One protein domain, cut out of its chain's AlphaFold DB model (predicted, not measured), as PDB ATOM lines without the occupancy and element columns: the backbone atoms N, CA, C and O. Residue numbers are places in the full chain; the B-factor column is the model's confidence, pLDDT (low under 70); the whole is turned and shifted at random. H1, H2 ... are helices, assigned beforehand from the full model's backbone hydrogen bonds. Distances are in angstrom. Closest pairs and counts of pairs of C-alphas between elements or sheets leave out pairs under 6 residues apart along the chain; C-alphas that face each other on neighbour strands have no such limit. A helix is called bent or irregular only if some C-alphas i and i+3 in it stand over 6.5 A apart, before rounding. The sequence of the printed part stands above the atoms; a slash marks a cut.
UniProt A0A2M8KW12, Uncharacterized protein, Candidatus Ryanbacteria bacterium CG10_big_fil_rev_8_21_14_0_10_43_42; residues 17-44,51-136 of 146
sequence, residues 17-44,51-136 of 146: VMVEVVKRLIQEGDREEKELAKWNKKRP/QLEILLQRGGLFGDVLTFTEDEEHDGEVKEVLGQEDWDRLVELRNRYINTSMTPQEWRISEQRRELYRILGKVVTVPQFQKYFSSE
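AT A GLANCE: This is residues 17 to 44 and 51 to 136 of the 146 residues of an uncharacterized protein of Candidatus Ryanbacteria bacterium CG10_big_fil_rev_8_21_14_0_10_43_42 (UniProt A0A2M8KW12). What shape do these coordinates make? The long helix H1 and helix H5 form two sides of a compact, all-helix body; H7 crosses both, and the helical hairpin of H2 and H3 packs on H1. Short H4, H6 and H8 lie toward the rim. How large is it? The printed part has 114 residues with eight named helices, H1 to H8 in chain order; the radius of gyration of the C-alphas is 13.3 A, the spans 37 by 30 by 26 A.

HOW THE PARTS SIT: What does the longest helix touch? H1, residues 17 to 40, touches H3, residues 61 to 68, about perpendicular at 79 degrees; their closest C-alphas, Leu 25 and Phe 62, are 5.1 A apart. H1 only just touches H6, residues 104 to 109, with 3 pairs of C-alphas within 8 A, the closest Glu 33 and Pro 104 at 5.7 A. Which helix is the hub? H7, residues 111 to 124, touches H1, H3, H4, residues 75 to 82, and H5, residues 84 to 98. Its closest C-alphas to H5, Leu 116 and Leu 93, are 6.1 A apart, at a steep tilt of 63 degrees, opposite ways. What of the rest? H2, residues 51 to 56, forms a hairpin with H3, the C-alphas of Leu 56 and Gly 63 being closest at 4.5 A. H8, residues 127 to 132, is close to but not clearly touching H3; it is only just irregular, C-alphas 128 and 131 being 6.9 A apart. O i to N i+4 pairs are within hydrogen-bond range throughout H2 to H7, in 19 of 20 for H1 and 0 of 2 for H8, where 2 of 3 O i to N i+3 pairs are.

IN THESE COORDINATES: Where does H1 run? From C-alpha 17 at (140.846, 155.604, 148.254) it spans 33.9 A, with a kink of 26 degrees near residue 34. And the others? H5 spans 21.5 A and H7 19.9 A; H8 ends at C-alpha 132, (131.986, 153.091, 134.780).

THE WHOLE: Is anything missing? Residues 45 to 50 are not printed, and C-alphas 44 and 51 are 10.8 A apart across the cut. Where is confidence low? The model's pLDDT is under 70 at residues 17 to 18, 43 to 44, 51 to 59 and 134 to 136.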
ATOM      1  N   VAL A  17     141.261 155.532 149.661       58.28
ATOM      2  CA  VAL A  17     140.846 155.604 148.254       58.28
ATOM      3  C   VAL A  17     139.445 156.210 148.111       58.28
ATOM      4  O   VAL A  17     139.224 157.080 147.274       58.28
ATOM      5  N   MET A  18     138.502 155.828 148.973       64.19
ATOM      6  CA  MET A  18     137.118 156.317 148.931       64.19
ATOM      7  C   MET A  18     137.044 157.800 149.288       64.19
ATOM      8  O   MET A  18     136.322 158.572 148.658       64.19
ATOM      9  N   VAL A  19     137.862 158.218 150.255       73.38
ATOM     10  CA  VAL A  19     138.031 159.625 150.629       73.38
ATOM     11  C   VAL A  19     138.553 160.460 149.455       73.38
ATOM     12  O   VAL A  19     138.090 161.584 149.243       73.38
ATOM     13  N   GLU A  20     139.507 159.941 148.684       77.94
ATOM     14  CA  GLU A  20     140.045 160.642 147.514       77.94
ATOM     15  C   GLU A  20     139.031 160.735 146.373       77.94
ATOM     16  O   GLU A  20     138.870 161.811 145.794       77.94
ATOM     17  N   VAL A  21     138.275 159.668 146.108       79.44
ATOM     18  CA  VAL A  21     137.218 159.654 145.084       79.44
ATOM     19  C   VAL A  21     136.133 160.695 145.385       79.44
ATOM     20  O   VAL A  21     135.753 161.461 144.502       79.44
ATOM     21  N   VAL A  22     135.687 160.808 146.639       80.25
ATOM     22  CA  VAL A  22     134.679 161.814 147.025       80.25
ATOM     23  C   VAL A  22     135.237 163.240 146.948       80.25
ATOM     24  O   VAL A  22     134.534 164.163 146.531       80.25
ATOM     25  N   LYS A  23     136.515 163.455 147.289       83.62
ATOM     26  CA  LYS A  23     137.164 164.765 147.099       83.62
ATOM     27  C   LYS A  23     137.221 165.160 145.625       83.62
ATOM     28  O   LYS A  23     136.900 166.306 145.308       83.62
ATOM     29  N   ARG A  24     137.590 164.226 144.743       84.44
ATOM     30  CA  ARG A  24     137.600 164.448 143.289       84.44
ATOM     31  C   ARG A  24     136.206 164.769 142.766       84.44
ATOM     32  O   ARG A  24     136.048 165.782 142.092       84.44
ATOM     33  N   LEU A  25     135.193 164.001 143.175       87.75
ATOM     34  CA  LEU A  25     133.790 164.268 142.854       87.75
ATOM     35  C   LEU A  25     133.407 165.718 143.197       87.75
ATOM     36  O   LEU A  25     132.829 166.426 142.375       87.75
ATOM     37  N   ILE A  26     133.772 166.189 144.398       86.62
ATOM     38  CA  ILE A  26     133.459 167.554 144.837       86.62
ATOM     39  C   ILE A  26     134.167 168.608 143.974       86.62
ATOM     40  O   ILE A  26     133.531 169.575 143.556       86.62
ATOM     41  N   GLN A  27     135.469 168.442 143.731       85.75
ATOM     42  CA  GLN A  27     136.278 169.386 142.950       85.75
ATOM     43  C   GLN A  27     135.798 169.500 141.501       85.75
ATOM     44  O   GLN A  27     135.741 170.597 140.944       85.75
ATOM     45  N   GLU A  28     135.439 168.371 140.901       86.88
ATOM     46  CA  GLU A  28     134.990 168.314 139.518       86.88
ATOM     47  C   GLU A  28     133.567 168.865 139.374       86.88
ATOM     48  O   GLU A  28     133.331 169.694 138.493       86.88
ATOM     49  N   GLY A  29     132.668 168.570 140.320       85.88
ATOM     50  CA  GLY A  29     131.352 169.210 140.364       85.88
ATOM     51  C   GLY A  29     131.445 170.734 140.522       85.88
ATOM     52  O   GLY A  29     130.722 171.484 139.875       85.88
ATOM     53  N   ASP A  30     132.402 171.230 141.309       85.75
ATOM     54  CA  ASP A  30     132.680 172.666 141.459       85.75
ATOM     55  C   ASP A  30     133.084 173.361 140.144       85.75
ATOM     56  O   ASP A  30     132.808 174.555 139.956       85.75
ATOM     57  N   ARG A  31     133.789 172.640 139.262       83.44
ATOM     58  CA  ARG A  31     134.144 173.093 137.910       83.44
ATOM     59  C   ARG A  31     132.915 173.057 137.010       83.44
ATOM     60  O   ARG A  31     132.645 174.035 136.314       83.44
ATOM     61  N   GLU A  32     132.170 171.963 137.063       83.38
ATOM     62  CA  GLU A  32     130.979 171.733 136.256       83.38
ATOM     63  C   GLU A  32     129.881 172.765 136.519       83.38
ATOM     64  O   GLU A  32     129.345 173.328 135.573       83.38
ATOM     65  N   GLU A  33     129.639 173.140 137.778       85.75
ATOM     66  CA  GLU A  33     128.710 174.217 138.154       85.75
ATOM     67  C   GLU A  33     128.960 175.520 137.379       85.75
ATOM     68  O   GLU A  33     128.026 176.221 136.980       85.75
ATOM     69  N   LYS A  34     130.234 175.877 137.167       83.94
ATOM     70  CA  LYS A  34     130.607 177.096 136.435       83.94
ATOM     71  C   LYS A  34     130.303 176.959 134.947       83.94
ATOM     72  O   LYS A  34     129.856 177.931 134.338       83.94
ATOM     73  N   GLU A  35     130.548 175.788 134.372       80.12
ATOM     74  CA  GLU A  35     130.256 175.510 132.965       80.12
ATOM     75  C   GLU A  35     128.746 175.422 132.717       80.12
ATOM     76  O   GLU A  35     128.245 176.086 131.808       80.12
ATOM     77  N   LEU A  36     128.004 174.748 133.597       80.81
ATOM     78  CA  LEU A  36     126.545 174.710 133.595       80.81
ATOM     79  C   LEU A  36     125.948 176.120 133.676       80.81
ATOM     80  O   LEU A  36     125.104 176.484 132.861       80.81
ATOM     81  N   ALA A  37     126.434 176.972 134.582       83.56
ATOM     82  CA  ALA A  37     125.953 178.350 134.687       83.56
ATOM     83  C   ALA A  37     126.243 179.189 133.426       83.56
ATOM     84  O   ALA A  37     125.426 180.030 133.036       83.56
ATOM     85  N   LYS A  38     127.394 178.987 132.764       80.94
ATOM     86  CA  LYS A  38     127.696 179.630 131.470       80.94
ATOM     87  C   LYS A  38     126.756 179.133 130.375       80.94
ATOM     88  O   LYS A  38     126.325 179.939 129.547       80.94
ATOM     89  N   TRP A  39     126.450 177.838 130.373       76.56
ATOM     90  CA  TRP A  39     125.568 177.212 129.398       76.56
ATOM     91  C   TRP A  39     124.113 177.648 129.578       76.56
ATOM     92  O   TRP A  39     123.510 178.110 128.614       76.56
ATOM     93  N   ASN A  40     123.580 177.640 130.805       76.50
ATOM     94  CA  ASN A  40     122.206 178.064 131.103       76.50
ATOM     95  C   ASN A  40     121.931 179.512 130.664       76.50
ATOM     96  O   ASN A  40     120.830 179.822 130.214       76.50
ATOM     97  N   LYS A  41     122.943 180.391 130.689       78.19
ATOM     98  CA  LYS A  41     122.843 181.764 130.154       78.19
ATOM     99  C   LYS A  41     122.753 181.844 128.629       78.19
ATOM    100  O   LYS A  41     122.281 182.846 128.103       78.19
ATOM    101  N   LYS A  42     123.262 180.838 127.921       74.25
ATOM    102  CA  LYS A  42     123.351 180.785 126.454       74.25
ATOM    103  C   LYS A  42     122.468 179.686 125.860       74.25
ATOM    104  O   LYS A  42     122.658 179.354 124.693       74.25
ATOM    105  N   ARG A  43     121.561 179.113 126.665       68.56
ATOM    106  CA  ARG A  43     120.841 177.862 126.399       68.56
ATOM    107  C   ARG A  43     120.203 177.881 125.006       68.56
ATOM    108  O   ARG A  43     119.222 178.598 124.803       68.56
ATOM    109  N   PRO A  44     120.737 177.114 124.042       61.91
ATOM    110  CA  PRO A  44     120.106 176.959 122.743       61.91
ATOM    111  C   PRO A  44     118.854 176.081 122.882       61.91
ATOM    112  O   PRO A  44     118.825 175.188 123.737       61.91
ATOM    113  N   GLN A  51     119.431 166.185 127.494       57.72
ATOM    114  CA  GLN A  51     120.139 167.434 127.798       57.72
ATOM    115  C   GLN A  51     121.297 167.220 128.783       57.72
ATOM    116  O   GLN A  51     122.235 168.012 128.777       57.72
ATOM    117  N   LEU A  52     121.223 166.162 129.595       64.56
ATOM    118  CA  LEU A  52     122.235 165.756 130.554       64.56
ATOM    119  C   LEU A  52     123.507 165.250 129.863       64.56
ATOM    120  O   LEU A  52     124.580 165.773 130.142       64.56
ATOM    121  N   GLU A  53     123.410 164.317 128.915       64.00
ATOM    122  CA  GLU A  53     124.579 163.721 128.248       64.00
ATOM    123  C   GLU A  53     125.455 164.779 127.559       64.00
ATOM    124  O   GLU A  53     126.679 164.787 127.687       64.00
ATOM    125  N   ILE A  54     124.827 165.733 126.867       63.28
ATOM    126  CA  ILE A  54     125.536 166.810 126.157       63.28
ATOM    127  C   ILE A  54     126.158 167.811 127.141       63.28
ATOM    128  O   ILE A  54     127.230 168.367 126.885       63.28
ATOM    129  N   LEU A  55     125.481 168.061 128.261       65.50
ATOM    130  CA  LEU A  55     125.932 168.973 129.307       65.50
ATOM    131  C   LEU A  55     127.114 168.383 130.098       65.50
ATOM    132  O   LEU A  55     128.054 169.110 130.426       65.50
ATOM    133  N   LEU A  56     127.074 167.079 130.383       67.38
ATOM    134  CA  LEU A  56     127.908 166.426 131.393       67.38
ATOM    135  C   LEU A  56     129.123 165.674 130.849       67.38
ATOM    136  O   LEU A  56     130.035 165.375 131.617       67.38
ATOM    137  N   GLN A  57     129.241 165.506 129.528       62.47
ATOM    138  CA  GLN A  57     130.443 164.956 128.877       62.47
ATOM    139  C   GLN A  57     131.746 165.735 129.163       62.47
ATOM    140  O   GLN A  57     132.836 165.252 128.864       62.47
ATOM    141  N   ARG A  58     131.670 166.944 129.740       63.00
ATOM    142  CA  ARG A  58     132.837 167.749 130.163       63.00
ATOM    143  C   ARG A  58     132.991 167.863 131.682       63.00
ATOM    144  O   ARG A  58     133.877 168.575 132.156       63.00
ATOM    145  N   GLY A  59     132.124 167.184 132.427       65.25
ATOM    146  CA  GLY A  59     132.033 167.245 133.878       65.25
ATOM    147  C   GLY A  59     133.212 166.618 134.600       65.25
ATOM    148  O   GLY A  59     133.679 167.154 135.604       65.25
ATOM    149  N   GLY A  60     133.784 165.559 134.028       80.19
ATOM    150  CA  GLY A  60     134.678 164.673 134.769       80.19
ATOM    151  C   GLY A  60     133.880 163.569 135.470       80.19
ATOM    152  O   GLY A  60     132.714 163.355 135.154       80.19
ATOM    153  N   LEU A  61     134.476 162.938 136.476       84.69
ATOM    154  CA  LEU A  61     133.864 162.028 137.439       84.69
ATOM    155  C   LEU A  61     132.484 162.496 137.917       84.69
ATOM    156  O   LEU A  61     131.582 161.679 138.031       84.69
ATOM    157  N   PHE A  62     132.289 163.788 138.203       87.81
ATOM    158  CA  PHE A  62     130.973 164.284 138.631       87.81
ATOM    159  C   PHE A  62     129.908 164.132 137.540       87.81
ATOM    160  O   PHE A  62     128.851 163.551 137.795       87.81
ATOM    161  N   GLY A  63     130.212 164.585 136.324       85.75
ATOM    162  CA  GLY A  63     129.337 164.432 135.167       85.75
ATOM    163  C   GLY A  63     129.112 162.970 134.782       85.75
ATOM    164  O   GLY A  63     127.985 162.592 134.463       85.75
ATOM    165  N   ASP A  64     130.146 162.134 134.886       86.06
ATOM    166  CA  ASP A  64     130.068 160.690 134.647       86.06
ATOM    167  C   ASP A  64     129.143 160.001 135.655       86.06
ATOM    168  O   ASP A  64     128.271 159.235 135.256       86.06
ATOM    169  N   VAL A  65     129.271 160.302 136.952       89.25
ATOM    170  CA  VAL A  65     128.389 159.736 137.987       89.25
ATOM    171  C   VAL A  65     126.954 160.224 137.793       89.25
ATOM    172  O   VAL A  65     126.026 159.428 137.883       89.25
ATOM    173  N   LEU A  66     126.747 161.505 137.481       88.50
ATOM    174  CA  LEU A  66     125.408 162.024 137.199       88.50
ATOM    175  C   LEU A  66     124.766 161.360 135.976       88.50
ATOM    176  O   LEU A  66     123.600 160.979 136.049       88.50
ATOM    177  N   THR A  67     125.514 161.206 134.883       85.62
ATOM    178  CA  THR A  67     125.021 160.576 133.648       85.62
ATOM    179  C   THR A  67     124.742 159.094 133.870       85.62
ATOM    180  O   THR A  67     123.688 158.610 133.483       85.62
ATOM    181  N   PHE A  68     125.624 158.392 134.586       88.06
ATOM    182  CA  PHE A  68     125.412 156.998 134.979       88.06
ATOM    183  C   PHE A  68     124.122 156.806 135.783       88.06
ATOM    184  O   PHE A  68     123.421 155.825 135.591       88.06
ATOM    185  N   THR A  69     123.763 157.755 136.652       87.88
ATOM    186  CA  THR A  69     122.501 157.674 137.410       87.88
ATOM    187  C   THR A  69     121.241 157.977 136.590       87.88
ATOM    188  O   THR A  69     120.142 157.923 137.137       87.88
ATOM    189  N   GLU A  70     121.374 158.387 135.326       85.12
ATOM    190  CA  GLU A  70     120.262 158.534 134.371       85.12
ATOM    191  C   GLU A  70     120.164 157.344 133.404       85.12
ATOM    192  O   GLU A  70     119.204 157.253 132.645       85.12
ATOM    193  N   ASP A  71     121.139 156.437 133.427       84.06
ATOM    194  CA  ASP A  71     121.165 155.289 132.537       84.06
ATOM    195  C   ASP A  71     120.131 154.236 132.960       84.06
ATOM    196  O   ASP A  71     120.305 153.543 133.967       84.06
ATOM    197  N   GLU A  72     119.081 154.085 132.145       84.25
ATOM    198  CA  GLU A  72     117.986 153.133 132.368       84.25
ATOM    199  C   GLU A  72     118.485 151.686 132.542       84.25
ATOM    200  O   GLU A  72     117.827 150.892 133.216       84.25
ATOM    201  N   GLU A  73     119.648 151.331 131.976       87.12
ATOM    202  CA  GLU A  73     120.256 150.006 132.156       87.12
ATOM    203  C   GLU A  73     120.679 149.756 133.614       87.12
ATOM    204  O   GLU A  73     120.607 148.623 134.096       87.12
ATOM    205  N   HIS A  74     121.065 150.808 134.341       88.25
ATOM    206  CA  HIS A  74     121.643 150.727 135.684       88.25
ATOM    207  C   HIS A  74     120.726 151.274 136.794       88.25
ATOM    208  O   HIS A  74     121.048 151.121 137.977       88.25
ATOM    209  N   ASP A  75     119.564 151.844 136.454       90.38
ATOM    210  CA  ASP A  75     118.572 152.390 137.395       90.38
ATOM    211  C   ASP A  75     118.262 151.438 138.560       90.38
ATOM    212  O   ASP A  75     118.240 151.845 139.723       90.38
ATOM    213  N   GLY A  76     118.043 150.152 138.260       91.56
ATOM    214  CA  GLY A  76     117.738 149.134 139.267       91.56
ATOM    215  C   GLY A  76     118.859 148.969 140.294       91.56
ATOM    216  O   GLY A  76     118.604 149.011 141.498       91.56
ATOM    217  N   GLU A  77     120.105 148.857 139.832       92.75
ATOM    218  CA  GLU A  77     121.278 148.674 140.693       92.75
ATOM    219  C   GLU A  77     121.545 149.916 141.552       92.75
ATOM    220  O   GLU A  77     121.826 149.817 142.750       92.75
ATOM    221  N   VAL A  78     121.433 151.108 140.959       92.50
ATOM    222  CA  VAL A  78     121.607 152.373 141.685       92.50
ATOM    223  C   VAL A  78     120.514 152.536 142.740       92.50
ATOM    224  O   VAL A  78     120.794 152.918 143.879       92.50
ATOM    225  N   LYS A  79     119.271 152.200 142.398       94.50
ATOM    226  CA  LYS A  79     118.134 152.264 143.315       94.50
ATOM    227  C   LYS A  79     118.251 151.273 144.471       94.50
ATOM    228  O   LYS A  79     117.882 151.624 145.590       94.50
ATOM    229  N   GLU A  80     118.781 150.073 144.242       93.50
ATOM    230  CA  GLU A  80     119.066 149.107 145.313       93.50
ATOM    231  C   GLU A  80     120.115 149.635 146.300       93.50
ATOM    232  O   GLU A  80     119.945 149.501 147.511       93.50
ATOM    233  N   VAL A  81     121.166 150.290 145.796       92.50
ATOM    234  CA  VAL A  81     122.213 150.909 146.625       92.50
ATOM    235  C   VAL A  81     121.674 152.080 147.446       92.50
ATOM    236  O   VAL A  81     122.014 152.233 148.621       92.50
ATOM    237  N   LEU A  82     120.886 152.952 146.819       92.75
ATOM    238  CA  LEU A  82     120.419 154.186 147.446       92.75
ATOM    239  C   LEU A  82     119.208 153.965 148.355       92.75
ATOM    240  O   LEU A  82     119.061 154.652 149.367       92.75
ATOM    241  N   GLY A  83     118.352 153.007 148.007       94.88
ATOM    242  CA  GLY A  83     116.989 152.922 148.507       94.88
ATOM    243  C   GLY A  83     116.048 153.896 147.786       94.88
ATOM    244  O   GLY A  83     116.469 154.868 147.162       94.88
ATOM    245  N   GLN A  84     114.741 153.632 147.891       93.44
ATOM    246  CA  GLN A  84     113.695 154.379 147.174       93.44
ATOM    247  C   GLN A  84     113.708 155.886 147.482       93.44
ATOM    248  O   GLN A  84     113.573 156.687 146.568       93.44
ATOM    249  N   GLU A  85     113.895 156.272 148.748       94.75
ATOM    250  CA  GLU A  85     113.867 157.682 149.167       94.75
ATOM    251  C   GLU A  85     115.013 158.496 148.546       94.75
ATOM    252  O   GLU A  85     114.772 159.520 147.908       94.75
ATOM    253  N   ASP A  86     116.255 158.020 148.678       94.50
ATOM    254  CA  ASP A  86     117.419 158.693 148.091       94.50
ATOM    255  C   ASP A  86     117.382 158.642 146.555       94.50
ATOM    256  O   ASP A  86     117.863 159.574 145.914       94.50
ATOM    257  N   TRP A  87     116.790 157.600 145.960       95.25
ATOM    258  CA  TRP A  87     116.560 157.519 144.515       95.25
ATOM    259  C   TRP A  87     115.592 158.598 144.017       95.25
ATOM    260  O   TRP A  87     115.933 159.369 143.122       95.25
ATOM    261  N   ASP A  88     114.408 158.709 144.624       95.00
ATOM    262  CA  ASP A  88     113.422 159.730 144.242       95.00
ATOM    263  C   ASP A  88     114.009 161.133 144.412       95.00
ATOM    264  O   ASP A  88     113.845 162.017 143.561       95.00
ATOM    265  N   ARG A  89     114.779 161.316 145.489       95.88
ATOM    266  CA  ARG A  89     115.459 162.570 145.769       95.88
ATOM    267  C   ARG A  89     116.572 162.878 144.772       95.88
ATOM    268  O   ARG A  89     116.723 164.036 144.382       95.88
ATOM    269  N   LEU A  90     117.328 161.873 144.331       94.50
ATOM    270  CA  LEU A  90     118.345 162.013 143.290       94.50
ATOM    271  C   LEU A  90     117.734 162.519 141.987       94.50
ATOM    272  O   LEU A  90     118.241 163.485 141.419       94.50
ATOM    273  N   VAL A  91     116.633 161.907 141.544       91.69
ATOM    274  CA  VAL A  91     115.941 162.291 140.305       91.69
ATOM    275  C   VAL A  91     115.468 163.748 140.378       91.69
ATOM    276  O   VAL A  91     115.688 164.524 139.443       91.69
ATOM    277  N   GLU A  92     114.878 164.165 141.503       93.06
ATOM    278  CA  GLU A  92     114.461 165.557 141.705       93.06
ATOM    279  C   GLU A  92     115.657 166.524 141.685       93.06
ATOM    280  O   GLU A  92     115.648 167.530 140.966       93.06
ATOM    281  N   LEU A  93     116.700 166.229 142.465       93.12
ATOM    282  CA  LEU A  93     117.866 167.098 142.608       93.12
ATOM    283  C   LEU A  93     118.679 167.200 141.319       93.12
ATOM    284  O   LEU A  93     119.152 168.292 141.003       93.12
ATOM    285  N   ARG A  94     118.797 166.112 140.550       89.62
ATOM    286  CA  ARG A  94     119.422 166.103 139.221       89.62
ATOM    287  C   ARG A  94     118.678 167.037 138.272       89.62
ATOM    288  O   ARG A  94     119.282 167.947 137.706       89.62
ATOM    289  N   ASN A  95     117.357 166.887 138.168       86.69
ATOM    290  CA  ASN A  95     116.528 167.755 137.329       86.69
ATOM    291  C   ASN A  95     116.647 169.227 137.729       86.69
ATOM    292  O   ASN A  95     116.730 170.111 136.867       86.69
ATOM    293  N   ARG A  96     116.693 169.498 139.037       88.00
ATOM    294  CA  ARG A  96     116.869 170.849 139.563       88.00
ATOM    295  C   ARG A  96     118.258 171.412 139.288       88.00
ATOM    296  O   ARG A  96     118.343 172.583 138.937       88.00
ATOM    297  N   TYR A  97     119.313 170.611 139.425       88.19
ATOM    298  CA  TYR A  97     120.687 171.006 139.125       88.19
ATOM    299  C   TYR A  97     120.800 171.497 137.680       88.19
ATOM    300  O   TYR A  97     121.138 172.657 137.463       88.19
ATOM    301  N   ILE A  98     120.391 170.676 136.707       83.50
ATOM    302  CA  ILE A  98     120.456 170.996 135.268       83.50
ATOM    303  C   ILE A  98     119.698 172.285 134.944       83.50
ATOM    304  O   ILE A  98     120.166 173.136 134.188       83.50
ATOM    305  N   ASN A  99     118.508 172.439 135.524       81.94
ATOM    306  CA  ASN A  99     117.605 173.540 135.208       81.94
ATOM    307  C   ASN A  99     117.730 174.725 136.173       81.94
ATOM    308  O   ASN A  99     116.877 175.614 136.163       81.94
ATOM    309  N   THR A 100     118.770 174.759 137.009       83.25
ATOM    310  CA  THR A 100     118.908 175.812 138.011       83.25
ATOM    311  C   THR A 100     119.162 177.174 137.364       83.25
ATOM    312  O   THR A 100     119.995 177.327 136.466       83.25
ATOM    313  N   SER A 101     118.462 178.192 137.862       83.75
ATOM    314  CA  SER A 101     118.763 179.601 137.591       83.75
ATOM    315  C   SER A 101     119.709 180.207 138.631       83.75
ATOM    316  O   SER A 101     120.043 181.387 138.533       83.75
ATOM    317  N   MET A 102     120.113 179.431 139.642       86.94
ATOM    318  CA  MET A 102     121.036 179.878 140.681       86.94
ATOM    319  C   MET A 102     122.427 180.095 140.089       86.94
ATOM    320  O   MET A 102     122.897 179.347 139.230       86.94
ATOM    321  N   THR A 103     123.126 181.110 140.579       88.44
ATOM    322  CA  THR A 103     124.557 181.263 140.325       88.44
ATOM    323  C   THR A 103     125.344 180.132 141.000       88.44
ATOM    324  O   THR A 103     124.878 179.560 141.990       88.44
ATOM    325  N   PRO A 104     126.584 179.839 140.557       87.56
ATOM    326  CA  PRO A 104     127.425 178.847 141.228       87.56
ATOM    327  C   PRO A 104     127.618 179.129 142.724       87.56
ATOM    328  O   PRO A 104     127.674 178.209 143.530       87.56
ATOM    329  N   GLN A 105     127.687 180.403 143.127       87.50
ATOM    330  CA  GLN A 105     127.829 180.781 144.536       87.50
ATOM    331  C   GLN A 105     126.579 180.440 145.353       87.50
ATOM    332  O   GLN A 105     126.700 179.869 146.436       87.50
ATOM    333  N   GLU A 106     125.392 180.750 144.831       89.44
ATOM    334  CA  GLU A 106     124.123 180.413 145.482       89.44
ATOM    335  C   GLU A 106     123.929 178.897 145.555       89.44
ATOM    336  O   GLU A 106     123.523 178.371 146.592       89.44
ATOM    337  N   TRP A 107     124.258 178.176 144.481       88.56
ATOM    338  CA  TRP A 107     124.176 176.719 144.460       88.56
ATOM    339  C   TRP A 107     125.115 176.085 145.493       88.56
ATOM    340  O   TRP A 107     124.691 175.219 146.258       88.56
ATOM    341  N   ARG A 108     126.357 176.575 145.606       85.94
ATOM    342  CA  ARG A 108     127.365 176.090 146.568       85.94
ATOM    343  C   ARG A 108     126.919 176.096 148.018       85.94
ATOM    344  O   ARG A 108     127.275 175.189 148.772       85.94
ATOM    345  N   ILE A 109     126.163 177.112 148.414       87.06
ATOM    346  CA  ILE A 109     125.668 177.230 149.788       87.06
ATOM    347  C   ILE A 109     124.312 176.550 149.997       87.06
ATOM    348  O   ILE A 109     123.870 176.449 151.141       87.06
ATOM    349  N   SER A 110     123.668 176.074 148.929       89.88
ATOM    350  CA  SER A 110     122.338 175.471 148.993       89.88
ATOM    351  C   SER A 110     122.344 174.099 149.672       89.88
ATOM    352  O   SER A 110     123.284 173.309 149.546       89.88
ATOM    353  N   GLU A 111     121.248 173.788 150.364       91.31
ATOM    354  CA  GLU A 111     121.008 172.450 150.921       91.31
ATOM    355  C   GLU A 111     120.872 171.399 149.813       91.31
ATOM    356  O   GLU A 111     121.381 170.293 149.953       91.31
ATOM    357  N   GLN A 112     120.297 171.785 148.669       91.88
ATOM    358  CA  GLN A 112     120.128 170.922 147.495       91.88
ATOM    359  C   GLN A 112     121.460 170.405 146.963       91.88
ATOM    360  O   GLN A 112     121.587 169.218 146.680       91.88
ATOM    361  N   ARG A 113     122.480 171.267 146.873       90.44
ATOM    362  CA  ARG A 113     123.819 170.824 146.481       90.44
ATOM    363  C   ARG A 113     124.388 169.834 147.487       90.44
ATOM    364  O   ARG A 113     124.950 168.822 147.087       90.44
ATOM    365  N   ARG A 114     124.282 170.122 148.788       90.62
ATOM    366  CA  ARG A 114     124.817 169.221 149.824       90.62
ATOM    367  C   ARG A 114     124.177 167.843 149.731       90.62
ATOM    368  O   ARG A 114     124.875 166.841 149.816       90.62
ATOM    369  N   GLU A 115     122.871 167.813 149.526       93.50
ATOM    370  CA  GLU A 115     122.107 166.583 149.409       93.50
ATOM    371  C   GLU A 115     122.440 165.817 148.124       93.50
ATOM    372  O   GLU A 115     122.721 164.623 148.195       93.50
ATOM    373  N   LEU A 116     122.531 166.507 146.982       93.25
ATOM    374  CA  LEU A 116     122.922 165.897 145.712       93.25
ATOM    375  C   LEU A 116     124.311 165.261 145.821       93.25
ATOM    376  O   LEU A 116     124.491 164.097 145.485       93.25
ATOM    377  N   TYR A 117     125.288 165.990 146.361       91.75
ATOM    378  CA  TYR A 117     126.662 165.500 146.488       91.75
ATOM    379  C   TYR A 117     126.774 164.365 147.508       91.75
ATOM    380  O   TYR A 117     127.594 163.471 147.325       91.75
ATOM    381  N   ARG A 118     125.946 164.360 148.562       92.56
ATOM    382  CA  ARG A 118     125.847 163.225 149.487       92.56
ATOM    383  C   ARG A 118     125.362 161.974 148.755       92.56
ATOM    384  O   ARG A 118     125.950 160.912 148.932       92.56
ATOM    385  N   ILE A 119     124.300 162.088 147.957       94.19
ATOM    386  CA  ILE A 119     123.715 160.947 147.241       94.19
ATOM    387  C   ILE A 119     124.676 160.433 146.161       94.19
ATOM    388  O   ILE A 119     124.983 159.245 146.140       94.19
ATOM    389  N   LEU A 120     125.241 161.321 145.337       92.50
ATOM    390  CA  LEU A 120     126.263 160.952 144.346       92.50
ATOM    391  C   LEU A 120     127.519 160.373 145.011       92.50
ATOM    392  O   LEU A 120     128.129 159.449 144.483       92.50
ATOM    393  N   GLY A 121     127.866 160.870 146.203       90.38
ATOM    394  CA  GLY A 121     128.906 160.313 147.060       90.38
ATOM    395  C   GLY A 121     128.668 158.834 147.359       90.38
ATOM    396  O   GLY A 121     129.572 158.032 147.162       90.38
ATOM    397  N   LYS A 122     127.443 158.449 147.744       90.81
ATOM    398  CA  LYS A 122     127.093 157.035 147.957       90.81
ATOM    399  C   LYS A 122     127.330 156.205 146.698       90.81
ATOM    400  O   LYS A 122     127.996 155.177 146.785       90.81
ATOM    401  N   VAL A 123     126.856 156.677 145.542       91.56
ATOM    402  CA  VAL A 123     126.991 155.975 144.251       91.56
ATOM    403  C   VAL A 123     128.458 155.786 143.867       91.56
ATOM    404  O   VAL A 123     128.890 154.667 143.603       91.56
ATOM    405  N   VAL A 124     129.259 156.855 143.885       88.94
ATOM    406  CA  VAL A 124     130.667 156.786 143.462       88.94
ATOM    407  C   VAL A 124     131.518 155.923 144.401       88.94
ATOM    408  O   VAL A 124     132.556 155.390 144.010       88.94
ATOM    409  N   THR A 125     131.069 155.758 145.650       87.44
ATOM    410  CA  THR A 125     131.722 154.890 146.631       87.44
ATOM    411  C   THR A 125     131.324 153.416 146.530       87.44
ATOM    412  O   THR A 125     131.801 152.606 147.320       87.44
ATOM    413  N   VAL A 126     130.489 153.015 145.572       88.69
ATOM    414  CA  VAL A 126     130.191 151.593 145.385       88.69
ATOM    415  C   VAL A 126     131.261 150.950 144.497       88.69
ATOM    416  O   VAL A 126     131.386 151.334 143.332       88.69
ATOM    417  N   PRO A 127     132.003 149.932 144.980       86.00
ATOM    418  CA  PRO A 127     133.073 149.304 144.202       86.00
ATOM    419  C   PRO A 127     132.614 148.768 142.841       86.00
ATOM    420  O   PRO A 127     133.326 148.913 141.851       86.00
ATOM    421  N   GLN A 128     131.401 148.206 142.762       87.69
ATOM    422  CA  GLN A 128     130.862 147.641 141.520       87.69
ATOM    423  C   GLN A 128     130.639 148.685 140.414       87.69
ATOM    424  O   GLN A 128     130.682 148.341 139.232       87.69
ATOM    425  N   PHE A 129     130.462 149.958 140.787       88.88
ATOM    426  CA  PHE A 129     130.231 151.046 139.841       88.88
ATOM    427  C   PHE A 129     131.526 151.721 139.378       88.88
ATOM    428  O   PHE A 129     131.537 152.374 138.340       88.88
ATOM    429  N   GLN A 130     132.653 151.523 140.072       83.88
ATOM    430  CA  GLN A 130     133.907 152.222 139.753       83.88
ATOM    431  C   GLN A 130     134.410 151.978 138.323       83.88
ATOM    432  O   GLN A 130     135.042 152.856 137.735       83.88
ATOM    433  N   LYS A 131     134.085 150.825 137.726       84.56
ATOM    434  CA  LYS A 131     134.417 150.507 136.327       84.56
ATOM    435  C   LYS A 131     133.782 151.472 135.310       84.56
ATOM    436  O   LYS A 131     134.329 151.629 134.224       84.56
ATOM    437  N   TYR A 132     132.673 152.131 135.656       82.75
ATOM    438  CA  TYR A 132     131.986 153.091 134.780       82.75
ATOM    439  C   TYR A 132     132.597 154.499 134.841       82.75
ATOM    440  O   TYR A 132     132.394 155.299 133.927       82.75
ATOM    441  N   PHE A 133     133.398 154.769 135.875       80.38
ATOM    442  CA  PHE A 133     133.963 156.082 136.197       80.38
ATOM    443  C   PHE A 133     135.488 156.159 136.000       80.38
ATOM    444  O   PHE A 133     136.142 157.050 136.545       80.38
ATOM    445  N   SER A 134     136.085 155.174 135.317       61.16
ATOM    446  CA  SER A 134     137.530 154.942 135.367       61.16
ATOM    447  C   SER A 134     138.369 156.127 134.863       61.16
ATOM    448  O   SER A 134     138.042 156.827 133.902       61.16
ATOM    449  N   SER A 135     139.518 156.314 135.516       52.22
ATOM    450  CA  SER A 135     140.487 157.390 135.278       52.22
ATOM    451  C   SER A 135     141.134 157.387 133.891       52.22
ATOM    452  O   SER A 135     141.779 158.365 133.536       52.22
ATOM    453  N   GLU A 136     140.975 156.331 133.085       48.25
ATOM    454  CA  GLU A 136     141.480 156.307 131.702       48.25
ATOM    455  C   GLU A 136     140.748 157.305 130.791       48.25
ATOM    456  O   GLU A 136     141.319 157.772 129.807       48.25
TER     457      GLU A 136